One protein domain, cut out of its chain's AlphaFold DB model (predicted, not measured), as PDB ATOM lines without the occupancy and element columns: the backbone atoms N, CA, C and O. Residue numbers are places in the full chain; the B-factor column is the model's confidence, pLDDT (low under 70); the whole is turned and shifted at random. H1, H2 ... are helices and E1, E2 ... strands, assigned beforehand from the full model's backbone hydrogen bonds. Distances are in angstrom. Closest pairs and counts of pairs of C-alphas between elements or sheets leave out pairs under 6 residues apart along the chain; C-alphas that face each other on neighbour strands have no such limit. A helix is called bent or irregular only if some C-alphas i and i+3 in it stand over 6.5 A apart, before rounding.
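Overview. This is residues 2 to 58 of the 254 residues of the protein "Hpr_kinase_C domain-containing protein" of Cyanobacteria bacterium 13_1_40CM_2_61_4 (UniProt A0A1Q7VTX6). Look for a four-stranded sheet with one long helix packed along one of its faces, the other face bare. The helix is bent at residues 46 to 49 but runs nearly straight. The printed part has 57 residues, in the order E1 E2 E3 E4 H1; the sheet is antiparallel, in the order E1 - E2 - E3 - E4, and the class is mixed, helices and strands. It is compact, with a radius of gyration of the C-alphas of 10.8 A, yet elongated, spanning 33 by 18 by 16 A.

Arrangement. Begin with E1, residues 2 to 7, E2, residues 10 to 15, E3, residues 18 to 23, and E4, residues 27 to 32: a meander of hairpins, each strand the antiparallel neighbour of the one before. Check N 4 and O 12, 2.8 A, between E1 and E2; N 13 and O 20, 2.8 A, between E2 and E3; N 31 and O 19, 2.8 A, between E3 and E4. E1 and E4 are apart. H1, residues 38 to 56, was assigned as one helix by its hydrogen bonds but is bent, C-alphas 46 and 49 being 6.6 A apart; its arms H1a, residues 38 to 46, and H1b, residues 49 to 56, stand at a shallow tilt of 15 degrees. Both are on the same face of the sheet, in two layers, helix over sheet. H1a, at a height over the sheet of 9.8 A, is over E3 and E4, only just along the strands at 28 degrees to E3 on the local plane. H1b has a height of 8.5 A; its closest C-alphas to E3 are Leu 53 and Ile 22, 6.2 A. In both arms every O i to N i+4 pair is within hydrogen-bond range.

Along the chain. Find C-alpha 2 at (22.577, 55.764, 158.624), where E1 begins its 15.5 A; E2 measures 16.7 A, E3 and E4 16.1 A each. H1a starts at C-alpha 38, (20.920, 67.288, 174.789), and covers 11.7 A; H1b covers 10.7 A to C-alpha 56, (39.678, 61.555, 158.954).

Size, cuts and confidence. The C-alphas farthest apart, Gly 35 and Gly 58, are 34.9 A apart. The printed part has no cut, its links are tight, and no printed residue is under 70 in pLDDT.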
ATOM      1  N   GLU A   2      22.198  55.729 160.028       79.38
ATOM      2  CA  GLU A   2      22.577  55.764 158.624       79.38
ATOM      3  C   GLU A   2      23.767  56.703 158.501       79.38
ATOM      4  O   GLU A   2      23.732  57.819 159.019       79.38
ATOM      5  N   ALA A   3      24.843  56.227 157.894       81.81
ATOM      6  CA  ALA A   3      25.988  57.058 157.588       81.81
ATOM      7  C   ALA A   3      26.320  56.884 156.112       81.81
ATOM      8  O   ALA A   3      26.334  55.762 155.609       81.81
ATOM      9  N   VAL A   4      26.520  58.007 155.437       84.00
ATOM     10  CA  VAL A   4      26.736  58.096 153.996       84.00
ATOM     11  C   VAL A   4      28.010  58.889 153.792       84.00
ATOM     12  O   VAL A   4      28.128  60.012 154.283       84.00
ATOM     13  N   VAL A   5      28.971  58.305 153.088       81.25
ATOM     14  CA  VAL A   5      30.158  59.034 152.652       81.25
ATOM     15  C   VAL A   5      29.769  59.880 151.446       81.25
ATOM     16  O   VAL A   5      29.398  59.349 150.403       81.25
ATOM     17  N   CYS A   6      29.791  61.198 151.623       82.56
ATOM     18  CA  CYS A   6      29.436  62.165 150.586       82.56
ATOM     19  C   CYS A   6      30.640  62.467 149.684       82.56
ATOM     20  O   CYS A   6      30.479  62.702 148.490       82.56
ATOM     21  N   SER A   7      31.845  62.440 150.255       82.38
ATOM     22  CA  SER A   7      33.131  62.539 149.560       82.38
ATOM     23  C   SER A   7      34.238  61.951 150.444       82.38
ATOM     24  O   SER A   7      33.971  61.579 151.586       82.38
ATOM     25  N   HIS A   8      35.484  61.913 149.959       75.19
ATOM     26  CA  HIS A   8      36.635  61.449 150.746       75.19
ATOM     27  C   HIS A   8      36.761  62.166 152.109       75.19
ATOM     28  O   HIS A   8      37.078  61.540 153.119       75.19
ATOM     29  N   ASP A   9      36.422  63.458 152.158       86.31
ATOM     30  CA  ASP A   9      36.585  64.294 153.351       86.31
ATOM     31  C   ASP A   9      35.258  64.665 154.021       86.31
ATOM     32  O   ASP A   9      35.254  65.405 155.004       86.31
ATOM     33  N   GLU A  10      34.120  64.156 153.546       91.44
ATOM     34  CA  GLU A  10      32.814  64.465 154.127       91.44
ATOM     35  C   GLU A  10      31.982  63.208 154.372       91.44
ATOM     36  O   GLU A  10      31.635  62.470 153.447       91.44
ATOM     37  N   VAL A  11      31.597  63.013 155.635       91.50
ATOM     38  CA  VAL A  11      30.679  61.948 156.045       91.50
ATOM     39  C   VAL A  11      29.430  62.556 156.647       91.50
ATOM     40  O   VAL A  11      29.488  63.351 157.586       91.50
ATOM     41  N   GLN A  12      28.287  62.126 156.138       92.62
ATOM     42  CA  GLN A  12      26.987  62.448 156.683       92.62
ATOM     43  C   GLN A  12      26.539  61.345 157.641       92.62
ATOM     44  O   GLN A  12      26.513  60.176 157.272       92.62
ATOM     45  N   LEU A  13      26.106  61.712 158.846       91.25
ATOM     46  CA  LEU A  13      25.507  60.804 159.821       91.25
ATOM     47  C   LEU A  13      24.085  61.254 160.160       91.25
ATOM     48  O   LEU A  13      23.869  62.387 160.584       91.25
ATOM     49  N   ARG A  14      23.116  60.350 159.999       90.56
ATOM     50  CA  ARG A  14      21.699  60.568 160.310       90.56
ATOM     51  C   ARG A  14      21.206  59.570 161.348       90.56
ATOM     52  O   ARG A  14      21.316  58.345 161.193       90.56
ATOM     53  N   ARG A  15      20.638  60.093 162.435       87.88
ATOM     54  CA  ARG A  15      19.981  59.285 163.469       87.88
ATOM     55  C   ARG A  15      19.055  60.128 164.333       87.88
ATOM     56  O   ARG A  15      19.473  61.160 164.838       87.88
ATOM     57  N   SER A  16      17.841  59.629 164.575       84.19
ATOM     58  CA  SER A  16      16.931  60.157 165.605       84.19
ATOM     59  C   SER A  16      16.690  61.674 165.505       84.19
ATOM     60  O   SER A  16      16.804  62.376 166.501       84.19
ATOM     61  N   GLY A  17      16.412  62.183 164.298       84.62
ATOM     62  CA  GLY A  17      16.188  63.621 164.070       84.62
ATOM     63  C   GLY A  17      17.459  64.481 164.071       84.62
ATOM     64  O   GLY A  17      17.374  65.704 164.017       84.62
ATOM     65  N   VAL A  18      18.642  63.859 164.117       91.81
ATOM     66  CA  VAL A  18      19.937  64.543 164.053       91.81
ATOM     67  C   VAL A  18      20.642  64.216 162.749       91.81
ATOM     68  O   VAL A  18      20.788  63.045 162.388       91.81
ATOM     69  N   LEU A  19      21.110  65.264 162.080       94.00
ATOM     70  CA  LEU A  19      21.995  65.211 160.928       94.00
ATOM     71  C   LEU A  19      23.336  65.836 161.326       94.00
ATOM     72  O   LEU A  19      23.381  66.979 161.773       94.00
ATOM     73  N   MET A  20      24.425  65.092 161.158       95.38
ATOM     74  CA  MET A  20      25.788  65.575 161.372       95.38
ATOM     75  C   MET A  20      26.593  65.463 160.082       95.38
ATOM     76  O   MET A  20      26.557  64.421 159.431       95.38
ATOM     77  N   LEU A  21      27.332  66.516 159.741       95.44
ATOM     78  CA  LEU A  21      28.298  66.533 158.644       95.44
ATOM     79  C   LEU A  21      29.698  66.631 159.242       95.44
ATOM     80  O   LEU A  21      30.035  67.637 159.869       95.44
ATOM     81  N   ILE A  22      30.493  65.578 159.078       95.00
ATOM     82  CA  ILE A  22      31.862  65.480 159.579       95.00
ATOM     83  C   ILE A  22      32.809  65.786 158.419       95.00
ATOM     84  O   ILE A  22      32.789  65.074 157.416       95.00
ATOM     85  N   ARG A  23      33.604  66.855 158.547       94.38
ATOM     86  CA  ARG A  23      34.369  67.454 157.443       94.38
ATOM     87  C   ARG A  23      35.860  67.530 157.737       94.38
ATOM     88  O   ARG A  23      36.255  68.223 158.679       94.38
ATOM     89  N   GLY A  24      36.669  66.871 156.908       90.44
ATOM     90  CA  GLY A  24      38.132  66.979 156.840       90.44
ATOM     91  C   GLY A  24      38.856  66.769 158.170       90.44
ATOM     92  O   GLY A  24      39.926  67.327 158.391       90.44
ATOM     93  N   GLY A  25      38.238  66.074 159.124       92.50
ATOM     94  CA  GLY A  25      38.736  65.954 160.485       92.50
ATOM     95  C   GLY A  25      38.720  67.271 161.279       92.50
ATOM     96  O   GLY A  25      39.280  67.326 162.370       92.50
ATOM     97  N   GLN A  26      38.126  68.354 160.783       95.75
ATOM     98  CA  GLN A  26      38.251  69.697 161.366       95.75
ATOM     99  C   GLN A  26      36.937  70.247 161.912       95.75
ATOM    100  O   GLN A  26      36.960  70.979 162.901       95.75
ATOM    101  N   ALA A  27      35.803  69.871 161.321       96.19
ATOM    102  CA  ALA A  27      34.500  70.394 161.710       96.19
ATOM    103  C   ALA A  27      33.436  69.295 161.810       96.19
ATOM    104  O   ALA A  27      33.449  68.319 161.061       96.19
ATOM    105  N   VAL A  28      32.484  69.500 162.724       96.75
ATOM    106  CA  VAL A  28      31.220  68.761 162.785       96.75
ATOM    107  C   VAL A  28      30.091  69.784 162.731       96.75
ATOM    108  O   VAL A  28      29.905  70.544 163.679       96.75
ATOM    109  N   VAL A  29      29.353  69.822 161.624       96.25
ATOM    110  CA  VAL A  29      28.154  70.664 161.485       96.25
ATOM    111  C   VAL A  29      26.949  69.845 161.920       96.25
ATOM    112  O   VAL A  29      26.794  68.706 161.485       96.25
ATOM    113  N   ILE A  30      26.109  70.404 162.789       96.25
ATOM    114  CA  ILE A  30      25.001  69.681 163.413       96.25
ATOM    115  C   ILE A  30      23.691  70.386 163.077       96.25
ATOM    116  O   ILE A  30      23.497  71.550 163.417       96.25
ATOM    117  N   HIS A  31      22.773  69.643 162.471       94.25
ATOM    118  CA  HIS A  31      21.387  70.040 162.284       94.25
ATOM    119  C   HIS A  31      20.512  69.158 163.175       94.25
ATOM    120  O   HIS A  31      20.582  67.928 163.119       94.25
ATOM    121  N   THR A  32      19.703  69.791 164.022       93.38
ATOM    122  CA  THR A  32      18.809  69.104 164.964       93.38
ATOM    123  C   THR A  32      17.372  69.522 164.715       93.38
ATOM    124  O   THR A  32      17.110  70.656 164.312       93.38
ATOM    125  N   THR A  33      16.435  68.614 164.962       89.81
ATOM    126  CA  THR A  33      15.022  68.973 165.080       89.81
ATOM    127  C   THR A  33      14.766  69.713 166.399       89.81
ATOM    128  O   THR A  33      15.392  69.369 167.409       89.81
ATOM    129  N   PRO A  34      13.828  70.678 166.440       88.81
ATOM    130  CA  PRO A  34      13.405  71.311 167.688       88.81
ATOM    131  C   PRO A  34      13.008  70.278 168.753       88.81
ATOM    132  O   PRO A  34      12.401  69.257 168.434       88.81
ATOM    133  N   GLY A  35      13.359  70.540 170.014       86.62
ATOM    134  CA  GLY A  35      13.047  69.648 171.140       86.62
ATOM    135  C   GLY A  35      13.954  68.420 171.275       86.62
ATOM    136  O   GLY A  35      13.656  67.535 172.073       86.62
ATOM    137  N   LEU A  36      15.059  68.336 170.521       89.50
ATOM    138  CA  LEU A  36      16.036  67.268 170.710       89.50
ATOM    139  C   LEU A  36      16.687  67.356 172.099       89.50
ATOM    140  O   LEU A  36      17.292  68.359 172.470       89.50
ATOM    141  N   GLU A  37      16.652  66.238 172.812       89.25
ATOM    142  CA  GLU A  37      17.335  66.057 174.088       89.25
ATOM    143  C   GLU A  37      18.861  66.195 173.963       89.25
ATOM    144  O   GLU A  37      19.509  65.489 173.183       89.25
ATOM    145  N   GLU A  38      19.470  67.034 174.807       90.19
ATOM    146  CA  GLU A  38      20.920  67.288 174.789       90.19
ATOM    147  C   GLU A  38      21.735  65.999 174.994       90.19
ATOM    148  O   GLU A  38      22.807  65.810 174.420       90.19
ATOM    149  N   SER A  39      21.212  65.061 175.785       89.94
ATOM    150  CA  SER A  39      21.839  63.754 176.008       89.94
ATOM    151  C   SER A  39      21.931  62.904 174.732       89.94
ATOM    152  O   SER A  39      22.937  62.220 174.528       89.94
ATOM    153  N   MET A  40      20.936  62.992 173.840       89.94
ATOM    154  CA  MET A  40      20.965  62.330 172.534       89.94
ATOM    155  C   MET A  40      22.016  62.977 171.633       89.94
ATOM    156  O   MET A  40      22.828  62.274 171.028       89.94
ATOM    157  N   LEU A  41      22.054  64.313 171.596       91.81
ATOM    158  CA  LEU A  41      23.079  65.049 170.862       91.81
ATOM    159  C   LEU A  41      24.484  64.665 171.344       91.81
ATOM    160  O   LEU A  41      25.342  64.310 170.538       91.81
ATOM    161  N   ARG A  42      24.703  64.657 172.663       91.88
ATOM    162  CA  ARG A  42      25.973  64.276 173.289       91.88
ATOM    163  C   ARG A  42      26.370  62.842 172.949       91.88
ATOM    164  O   ARG A  42      27.536  62.597 172.653       91.88
ATOM    165  N   LEU A  43      25.427  61.899 172.959       90.12
ATOM    166  CA  LEU A  43      25.687  60.506 172.590       90.12
ATOM    167  C   LEU A  43      26.194  60.374 171.148       90.12
ATOM    168  O   LEU A  43      27.141  59.629 170.900       90.12
ATOM    169  N   LEU A  44      25.553  61.068 170.207       91.38
ATOM    170  CA  LEU A  44      25.900  60.995 168.788       91.38
ATOM    171  C   LEU A  44      27.183  61.768 168.470       91.38
ATOM    172  O   LEU A  44      28.014  61.289 167.700       91.38
ATOM    173  N   LEU A  45      27.370  62.923 169.109       93.38
ATOM    174  CA  LEU A  45      28.554  63.749 168.936       93.38
ATOM    175  C   LEU A  45      29.787  63.042 169.511       93.38
ATOM    176  O   LEU A  45      30.718  62.731 168.776       93.38
ATOM    177  N   LEU A  46      29.766  62.712 170.807       92.62
ATOM    178  CA  LEU A  46      30.899  62.098 171.513       92.62
ATOM    179  C   LEU A  46      31.106  60.616 171.177       92.62
ATOM    180  O   LEU A  46      31.997  59.993 171.739       92.62
ATOM    181  N   GLY A  47      30.247  60.021 170.354       91.25
ATOM    182  CA  GLY A  47      30.396  58.656 169.866       91.25
ATOM    183  C   GLY A  47      30.786  58.672 168.390       91.25
ATOM    184  O   GLY A  47      31.937  58.959 168.057       91.25
ATOM    185  N   PRO A  48      29.841  58.374 167.485       90.75
ATOM    186  CA  PRO A  48      30.158  58.137 166.087       90.75
ATOM    187  C   PRO A  48      30.707  59.357 165.339       90.75
ATOM    188  O   PRO A  48      31.574  59.173 164.490       90.75
ATOM    189  N   ALA A  49      30.271  60.585 165.644       93.12
ATOM    190  CA  ALA A  49      30.788  61.759 164.936       93.12
ATOM    191  C   ALA A  49      32.272  62.007 165.238       93.12
ATOM    192  O   ALA A  49      33.066  62.187 164.316       93.12
ATOM    193  N   PHE A  50      32.674  61.956 166.513       94.06
ATOM    194  CA  PHE A  50      34.086  62.085 166.881       94.06
ATOM    195  C   PHE A  50      34.933  60.898 166.416       94.06
ATOM    196  O   PHE A  50      36.081  61.104 166.028       94.06
ATOM    197  N   ALA A  51      34.393  59.677 166.411       92.38
ATOM    198  CA  ALA A  51      35.100  58.527 165.856       92.38
ATOM    199  C   ALA A  51      35.435  58.733 164.367       92.38
ATOM    200  O   ALA A  51      36.588  58.576 163.972       92.38
ATOM    201  N   LEU A  52      34.460  59.177 163.565       91.69
ATOM    202  CA  LEU A  52      34.669  59.508 162.150       91.69
ATOM    203  C   LEU A  52      35.648  60.672 161.964       91.69
ATOM    204  O   LEU A  52      36.541  60.601 161.123       91.69
ATOM    205  N   LEU A  53      35.532  61.717 162.786       93.75
ATOM    206  CA  LEU A  53      36.439  62.864 162.753       93.75
ATOM    207  C   LEU A  53      37.890  62.447 163.036       93.75
ATOM    208  O   LEU A  53      38.814  62.918 162.378       93.75
ATOM    209  N   LEU A  54      38.107  61.562 164.012       93.06
ATOM    210  CA  LEU A  54      39.436  61.051 164.352       93.06
ATOM    211  C   LEU A  54      39.995  60.146 163.252       93.06
ATOM    212  O   LEU A  54      41.199  60.192 162.991       93.06
ATOM    213  N   GLN A  55      39.134  59.382 162.582       90.31
ATOM    214  CA  GLN A  55      39.525  58.584 161.428       90.31
ATOM    215  C   GLN A  55      39.966  59.466 160.251       90.31
ATOM    216  O   GLN A  55      41.029  59.220 159.694       90.31
ATOM    217  N   GLN A  56      39.249  60.559 159.954       90.19
ATOM    218  CA  GLN A  56      39.678  61.555 158.954       90.19
ATOM    219  C   GLN A  56      41.021  62.224 159.308       90.19
ATOM    220  O   GLN A  56      41.719  62.725 158.436       90.19
ATOM    221  N   ARG A  57      41.423  62.203 160.586       91.56
ATOM    222  CA  ARG A  57      42.758  62.635 161.042       91.56
ATOM    223  C   ARG A  57      43.824  61.534 160.962       91.56
ATOM    224  O   ARG A  57      44.894  61.688 161.549       91.56
ATOM    225  N   GLY A  58      43.531  60.408 160.314       90.69
ATOM    226  CA  GLY A  58      44.458  59.288 160.160       90.69
ATOM    227  C   GLY A  58      44.692  58.482 161.442       90.69
ATOM    228  O   GLY A  58      45.755  57.884 161.596       90.69
TER     229      GLY A  58